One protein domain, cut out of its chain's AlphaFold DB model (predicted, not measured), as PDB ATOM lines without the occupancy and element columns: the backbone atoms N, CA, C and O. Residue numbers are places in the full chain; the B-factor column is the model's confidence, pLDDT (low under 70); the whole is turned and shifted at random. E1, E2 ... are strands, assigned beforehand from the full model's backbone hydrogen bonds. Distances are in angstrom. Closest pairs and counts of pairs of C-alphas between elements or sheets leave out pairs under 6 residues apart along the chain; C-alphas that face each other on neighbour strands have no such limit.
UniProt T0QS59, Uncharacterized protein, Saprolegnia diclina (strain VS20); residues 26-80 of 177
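What this domain is: This is residues 26 to 80 of the 177 residues of an uncharacterized protein of Saprolegnia diclina (strain VS20) (UniProt T0QS59). There is little regular structure here: a thin hairpin of two short strands, E1 and E2, with a long stretch without named elements, residues 26 to 52, running the length of the model and folding back near Thr 50 into E1. A wide loop, residues 58 to 73, joins the strands. The printed part has 55 residues, no named helix and two antiparallel strands, E1 then E2; the class is all strand, though the strands hold only 10 residues. It is loose, with a radius of gyration of the C-alphas of 14.3 A, and spans 48 by 23 by 15 A.

Where its parts are: E1 is residues 53 to 57, 13.5 A long, from C-alpha 53 at (-44.399, -14.088, 9.039). E2 is residues 74 to 78, 13.9 A long, ending at C-alpha 78 at (-40.011, -15.220, 8.851).

How they stand to each other: E1 and E2 form a hairpin, antiparallel at 158 degrees between directions. The C-alphas of Ser 57 and Ser 74 face each other at 4.4 A. N 54 and O 77, 2.8 A apart, and N 75 and O 56, 3.0 A apart, are within hydrogen-bond range.

The domain as a whole: The C-alphas farthest apart, those of Glu 26 and Thr 50, are 50.8 A apart. The printed part has no cut. The link from E1 to E2, 16 residues, is long. Mean pLDDT of the printed part is 88.2; residues 26 to 32 are under 70.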
ATOM      1  N   GLU A  26     -15.564  16.958  -2.141       57.34
ATOM      2  CA  GLU A  26     -15.997  15.587  -2.380       57.34
ATOM      3  C   GLU A  26     -17.530  15.563  -2.386       57.34
ATOM      4  O   GLU A  26     -18.175  16.102  -1.485       57.34
ATOM      5  N   LYS A  27     -18.135  14.970  -3.419       52.75
ATOM      6  CA  LYS A  27     -19.577  14.699  -3.466       52.75
ATOM      7  C   LYS A  27     -19.774  13.191  -3.493       52.75
ATOM      8  O   LYS A  27     -19.205  12.517  -4.345       52.75
ATOM      9  N   ARG A  28     -20.590  12.669  -2.577       54.56
ATOM     10  CA  ARG A  28     -21.011  11.260  -2.569       54.56
ATOM     11  C   ARG A  28     -22.354  11.134  -3.287       54.56
ATOM     12  O   ARG A  28     -23.196  12.026  -3.183       54.56
ATOM     13  N   SER A  29     -22.548  10.038  -4.015       54.62
ATOM     14  CA  SER A  29     -23.837   9.727  -4.631       54.62
ATOM     15  C   SER A  29     -24.904   9.499  -3.555       54.62
ATOM     16  O   SER A  29     -24.630   8.871  -2.532       54.62
ATOM     17  N   CYS A  30     -26.139   9.946  -3.800       61.09
ATOM     18  CA  CYS A  30     -27.321   9.581  -3.002       61.09
ATOM     19  C   CYS A  30     -27.778   8.142  -3.321       61.09
ATOM     20  O   CYS A  30     -28.966   7.874  -3.475       61.09
ATOM     21  N   GLN A  31     -26.827   7.227  -3.504       60.09
ATOM     22  CA  GLN A  31     -27.019   5.914  -4.122       60.09
ATOM     23  C   GLN A  31     -28.016   5.018  -3.368       60.09
ATOM     24  O   GLN A  31     -28.606   4.135  -3.978       60.09
ATOM     25  N   GLU A  32     -28.280   5.292  -2.087       69.88
ATOM     26  CA  GLU A  32     -29.337   4.638  -1.314       69.88
ATOM     27  C   GLU A  32     -30.462   5.599  -0.896       69.88
ATOM     28  O   GLU A  32     -30.819   5.685   0.277       69.88
ATOM     29  N   ILE A  33     -31.093   6.298  -1.849       82.94
ATOM     30  CA  ILE A  33     -32.358   7.023  -1.583       82.94
ATOM     31  C   ILE A  33     -33.403   6.096  -0.939       82.94
ATOM     32  O   ILE A  33     -34.155   6.506  -0.059       82.94
ATOM     33  N   CYS A  34     -33.417   4.817  -1.317       85.94
ATOM     34  CA  CYS A  34     -34.303   3.819  -0.724       85.94
ATOM     35  C   CYS A  34     -33.772   3.207   0.585       85.94
ATOM     36  O   CYS A  34     -34.333   2.216   1.053       85.94
ATOM     37  N   GLY A  35     -32.715   3.757   1.182       85.56
ATOM     38  CA  GLY A  35     -32.165   3.313   2.460       85.56
ATOM     39  C   GLY A  35     -32.975   3.798   3.669       85.56
ATOM     40  O   GLY A  35     -33.793   4.719   3.576       85.56
ATOM     41  N   HIS A  36     -32.720   3.195   4.833       85.38
ATOM     42  CA  HIS A  36     -33.415   3.514   6.089       85.38
ATOM     43  C   HIS A  36     -33.225   4.978   6.532       85.38
ATOM     44  O   HIS A  36     -34.126   5.558   7.124       85.38
ATOM     45  N   ALA A  37     -32.088   5.600   6.204       87.69
ATOM     46  CA  ALA A  37     -31.814   6.995   6.560       87.69
ATOM     47  C   ALA A  37     -32.759   8.002   5.876       87.69
ATOM     48  O   ALA A  37     -33.018   9.073   6.421       87.69
ATOM     49  N   HIS A  38     -33.269   7.669   4.687       86.25
ATOM     50  CA  HIS A  38     -34.111   8.560   3.884       86.25
ATOM     51  C   HIS A  38     -35.582   8.156   3.901       86.25
ATOM     52  O   HIS A  38     -36.451   9.023   3.830       86.25
ATOM     53  N   ASN A  39     -35.847   6.853   3.989       90.00
ATOM     54  CA  ASN A  39     -37.177   6.269   4.060       90.00
ATOM     55  C   ASN A  39     -37.155   5.192   5.161       90.00
ATOM     56  O   ASN A  39     -36.959   4.004   4.856       90.00
ATOM     57  N   PRO A  40     -37.262   5.603   6.441       92.69
ATOM     58  CA  PRO A  40     -37.156   4.688   7.564       92.69
ATOM     59  C   PRO A  40     -38.316   3.701   7.560       92.69
ATOM     60  O   PRO A  40     -39.457   4.035   7.242       92.69
ATOM     61  N   TRP A  41     -37.993   2.465   7.916       95.69
ATOM     62  CA  TRP A  41     -38.983   1.421   8.106       95.69
ATOM     63  C   TRP A  41     -39.732   1.632   9.412       95.69
ATOM     64  O   TRP A  41     -39.128   2.031  10.407       95.69
ATOM     65  N   GLY A  42     -41.029   1.333   9.400       95.69
ATOM     66  CA  GLY A  42     -41.785   1.154  10.627       95.69
ATOM     67  C   GLY A  42     -41.341  -0.093  11.388       95.69
ATOM     68  O   GLY A  42     -40.550  -0.911  10.901       95.69
ATOM     69  N   GLU A  43     -41.895  -0.235  12.586       97.38
ATOM     70  CA  GLU A  43     -41.718  -1.434  13.393       97.38
ATOM     71  C   GLU A  43     -42.266  -2.668  12.673       97.38
ATOM     72  O   GLU A  43     -43.215  -2.600  11.885       97.38
ATOM     73  N   TRP A  44     -41.655  -3.816  12.958       97.94
ATOM     74  CA  TRP A  44     -42.201  -5.095  12.526       97.94
ATOM     75  C   TRP A  44     -43.548  -5.340  13.199       97.94
ATOM     76  O   TRP A  44     -43.711  -5.091  14.394       97.94
ATOM     77  N   SER A  45     -44.504  -5.871  12.438       98.06
ATOM     78  CA  SER A  45     -45.741  -6.386  13.009       98.06
ATOM     79  C   SER A  45     -45.446  -7.487  14.028       98.06
ATOM     80  O   SER A  45     -44.376  -8.106  14.030       98.06
ATOM     81  N   VAL A  46     -46.433  -7.807  14.860       97.12
ATOM     82  CA  VAL A  46     -46.420  -9.089  15.570       97.12
ATOM     83  C   VAL A  46     -46.317 -10.242  14.565       97.12
ATOM     84  O   VAL A  46     -46.698 -10.099  13.400       97.12
ATOM     85  N   CYS A  47     -45.747 -11.357  15.014       97.12
ATOM     86  CA  CYS A  47     -45.667 -12.572  14.214       97.12
ATOM     87  C   CYS A  47     -47.077 -13.119  13.981       97.12
ATOM     88  O   CYS A  47     -47.812 -13.358  14.943       97.12
ATOM     89  N   ASP A  48     -47.454 -13.309  12.722       97.38
ATOM     90  CA  ASP A  48     -48.674 -14.026  12.386       97.38
ATOM     91  C   ASP A  48     -48.461 -15.516  12.676       97.38
ATOM     92  O   ASP A  48     -47.598 -16.163  12.084       97.38
ATOM     93  N   GLN A  49     -49.239 -16.062  13.609       95.62
ATOM     94  CA  GLN A  49     -49.047 -17.434  14.084       95.62
ATOM     95  C   GLN A  49     -49.409 -18.499  13.039       95.62
ATOM     96  O   GLN A  49     -48.996 -19.647  13.161       95.62
ATOM     97  N   THR A  50     -50.171 -18.153  12.002       93.81
ATOM     98  CA  THR A  50     -50.570 -19.119  10.970       93.81
ATOM     99  C   THR A  50     -49.558 -19.180   9.837       93.81
ATOM    100  O   THR A  50     -49.195 -20.267   9.390       93.81
ATOM    101  N   THR A  51     -49.061 -18.020   9.412       96.44
ATOM    102  CA  THR A  51     -48.127 -17.890   8.283       96.44
ATOM    103  C   THR A  51     -46.664 -17.818   8.712       96.44
ATOM    104  O   THR A  51     -45.782 -17.896   7.859       96.44
ATOM    105  N   ALA A  52     -46.408 -17.669  10.015       97.69
ATOM    106  CA  ALA A  52     -45.087 -17.522  10.618       97.69
ATOM    107  C   ALA A  52     -44.268 -16.377  10.004       97.69
ATOM    108  O   ALA A  52     -43.053 -16.483   9.813       97.69
ATOM    109  N   LYS A  53     -44.957 -15.268   9.705       98.06
ATOM    110  CA  LYS A  53     -44.399 -14.088   9.039       98.06
ATOM    111  C   LYS A  53     -44.657 -12.808   9.820       98.06
ATOM    112  O   LYS A  53     -45.680 -12.637  10.482       98.06
ATOM    113  N   GLN A  54     -43.698 -11.895   9.729       98.25
ATOM    114  CA  GLN A  54     -43.830 -10.505  10.142       98.25
ATOM    115  C   GLN A  54     -43.709  -9.621   8.919       98.25
ATOM    116  O   GLN A  54     -42.854  -9.842   8.060       98.25
ATOM    117  N   THR A  55     -44.509  -8.568   8.889       98.06
ATOM    118  CA  THR A  55     -44.456  -7.562   7.838       98.06
ATOM    119  C   THR A  55     -44.150  -6.214   8.460       98.06
ATOM    120  O   THR A  55     -44.607  -5.894   9.559       98.06
ATOM    121  N   ARG A  56     -43.385  -5.396   7.752       97.81
ATOM    122  CA  ARG A  56     -43.265  -3.971   8.050       97.81
ATOM    123  C   ARG A  56     -43.471  -3.157   6.792       97.81
ATOM    124  O   ARG A  56     -43.308  -3.653   5.677       97.81
ATOM    125  N   SER A  57     -43.809  -1.894   6.981       96.62
ATOM    126  CA  SER A  57     -44.007  -0.955   5.887       96.62
ATOM    127  C   SER A  57     -43.286   0.357   6.144       96.62
ATOM    128  O   SER A  57     -42.843   0.652   7.258       96.62
ATOM    129  N   ARG A  58     -43.131   1.142   5.082       94.81
ATOM    130  CA  ARG A  58     -42.605   2.502   5.159       94.81
ATOM    131  C   ARG A  58     -43.314   3.429   4.198       94.81
ATOM    132  O   ARG A  58     -43.724   3.024   3.110       94.81
ATOM    133  N   ALA A  59     -43.377   4.696   4.583       93.75
ATOM    134  CA  ALA A  59     -43.734   5.767   3.670       93.75
ATOM    135  C   ALA A  59     -42.500   6.209   2.873       93.75
ATOM    136  O   ALA A  59     -41.386   6.250   3.399       93.75
ATOM    137  N   ILE A  60     -42.712   6.575   1.610       92.38
ATOM    138  CA  ILE A  60     -41.673   7.197   0.792       92.38
ATOM    139  C   ILE A  60     -41.753   8.705   1.003       92.38
ATOM    140  O   ILE A  60     -42.566   9.391   0.389       92.38
ATOM    141  N   VAL A  61     -40.932   9.201   1.924       90.38
ATOM    142  CA  VAL A  61     -40.814  10.633   2.233       90.38
ATOM    143  C   VAL A  61     -39.881  11.306   1.230       90.38
ATOM    144  O   VAL A  61     -40.140  12.421   0.785       90.38
ATOM    145  N   ASN A  62     -38.826  10.597   0.831       87.38
ATOM    146  CA  ASN A  62     -37.850  11.047  -0.152       87.38
ATOM    147  C   ASN A  62     -37.900  10.110  -1.367       87.38
ATOM    148  O   ASN A  62     -37.272   9.046  -1.337       87.38
ATOM    149  N   PRO A  63     -38.684  10.447  -2.409       85.88
ATOM    150  CA  PRO A  63     -38.861   9.573  -3.558       85.88
ATOM    151  C   PRO A  63     -37.625   9.552  -4.470       85.88
ATOM    152  O   PRO A  63     -36.955  10.580  -4.622       85.88
ATOM    153  N   PRO A  64     -37.333   8.403  -5.108       84.88
ATOM    154  CA  PRO A  64     -36.308   8.316  -6.140       84.88
ATOM    155  C   PRO A  64     -36.706   9.151  -7.364       84.88
ATOM    156  O   PRO A  64     -37.886   9.429  -7.598       84.88
ATOM    157  N   SER A  65     -35.717   9.583  -8.148       84.44
ATOM    158  CA  SER A  65     -35.973  10.293  -9.409       84.44
ATOM    159  C   SER A  65     -36.639   9.378 -10.443       84.44
ATOM    160  O   SER A  65     -36.557   8.161 -10.328       84.44
ATOM    161  N   THR A  66     -37.220   9.946 -11.505       82.00
ATOM    162  CA  THR A  66     -37.908   9.180 -12.566       82.00
ATOM    163  C   THR A  66     -37.039   8.097 -13.215       82.00
ATOM    164  O   THR A  66     -37.556   7.048 -13.577       82.00
ATOM    165  N   ASP A  67     -35.726   8.320 -13.304       82.94
ATOM    166  CA  ASP A  67     -34.780   7.378 -13.921       82.94
ATOM    167  C   ASP A  67     -34.265   6.295 -12.947       82.94
ATOM    168  O   ASP A  67     -33.390   5.502 -13.291       82.94
ATOM    169  N   GLN A  68     -34.774   6.265 -11.712       79.38
ATOM    170  CA  GLN A  68     -34.381   5.318 -10.667       79.38
ATOM    171  C   GLN A  68     -35.517   4.339 -10.350       79.38
ATOM    172  O   GLN A  68     -36.699   4.662 -10.456       79.38
ATOM    173  N   ALA A  69     -35.151   3.129  -9.918       84.94
ATOM    174  CA  ALA A  69     -36.124   2.131  -9.491       84.94
ATOM    175  C   ALA A  69     -36.942   2.632  -8.282       84.94
ATOM    176  O   ALA A  69     -36.382   3.269  -7.383       84.94
ATOM    177  N   PRO A  70     -38.254   2.336  -8.223       89.31
ATOM    178  CA  PRO A  70     -39.083   2.710  -7.087       89.31
ATOM    179  C   PRO A  70     -38.625   1.984  -5.818       89.31
ATOM    180  O   PRO A  70     -38.234   0.817  -5.846       89.31
ATOM    181  N   CYS A  71     -38.709   2.669  -4.680       90.62
ATOM    182  CA  CYS A  71     -38.386   2.067  -3.394       90.62
ATOM    183  C   CYS A  71     -39.452   1.044  -2.982       90.62
ATOM    184  O   CYS A  71     -40.645   1.334  -3.050       90.62
ATOM    185  N   ALA A  72     -39.027  -0.114  -2.469       93.38
ATOM    186  CA  ALA A  72     -39.938  -1.058  -1.824       93.38
ATOM    187  C   ALA A  72     -40.633  -0.391  -0.629       93.38
ATOM    188  O   ALA A  72     -39.979   0.317   0.141       93.38
ATOM    189  N   THR A  73     -41.934  -0.616  -0.471       95.38
ATOM    190  CA  THR A  73     -42.760  -0.024   0.597       95.38
ATOM    191  C   THR A  73     -43.205  -1.037   1.644       95.38
ATOM    192  O   THR A  73     -43.655  -0.632   2.715       95.38
ATOM    193  N   SER A  74     -43.041  -2.329   1.366       96.69
ATOM    194  CA  SER A  74     -43.267  -3.431   2.295       96.69
ATOM    195  C   SER A  74     -42.073  -4.376   2.304       96.69
ATOM    196  O   SER A  74     -41.361  -4.523   1.308       96.69
ATOM    197  N   GLU A  75     -41.862  -5.003   3.448       96.81
ATOM    198  CA  GLU A  75     -40.867  -6.046   3.640       96.81
ATOM    199  C   GLU A  75     -41.468  -7.125   4.530       96.81
ATOM    200  O   GLU A  75     -42.258  -6.828   5.433       96.81
ATOM    201  N   GLU A  76     -41.089  -8.369   4.273       97.94
ATOM    202  CA  GLU A  76     -41.537  -9.526   5.027       97.94
ATOM    203  C   GLU A  76     -40.333 -10.331   5.497       97.94
ATOM    204  O   GLU A  76     -39.331 -10.448   4.787       97.94
ATOM    205  N   ARG A  77     -40.446 -10.893   6.695       97.44
ATOM    206  CA  ARG A  77     -39.491 -11.866   7.210       97.44
ATOM    207  C   ARG A  77     -40.211 -12.977   7.947       97.44
ATOM    208  O   ARG A  77     -41.308 -12.779   8.471       97.44
ATOM    209  N   ASP A  78     -39.537 -14.107   8.050       98.12
ATOM    210  CA  ASP A  78     -40.011 -15.220   8.851       98.12
ATOM    211  C   ASP A  78     -39.796 -14.940  10.347       98.12
ATOM    212  O   ASP A  78     -38.849 -14.257  10.758       98.12
ATOM    213  N   CYS A  79     -40.695 -15.467  11.167       97.69
ATOM    214  CA  CYS A  79     -40.623 -15.432  12.622       97.69
ATOM    215  C   CYS A  79     -40.905 -16.822  13.191       97.69
ATOM    216  O   CYS A  79     -41.616 -17.621  12.580       97.69
ATOM    217  N   ALA A  80     -40.326 -17.110  14.356       98.12
ATOM    218  CA  ALA A  80     -40.571 -18.358  15.063       98.12
ATOM    219  C   ALA A  80     -41.996 -18.364  15.628       98.12
ATOM    220  O   ALA A  80     -42.421 -17.388  16.253       98.12
TER     221      ALA A  80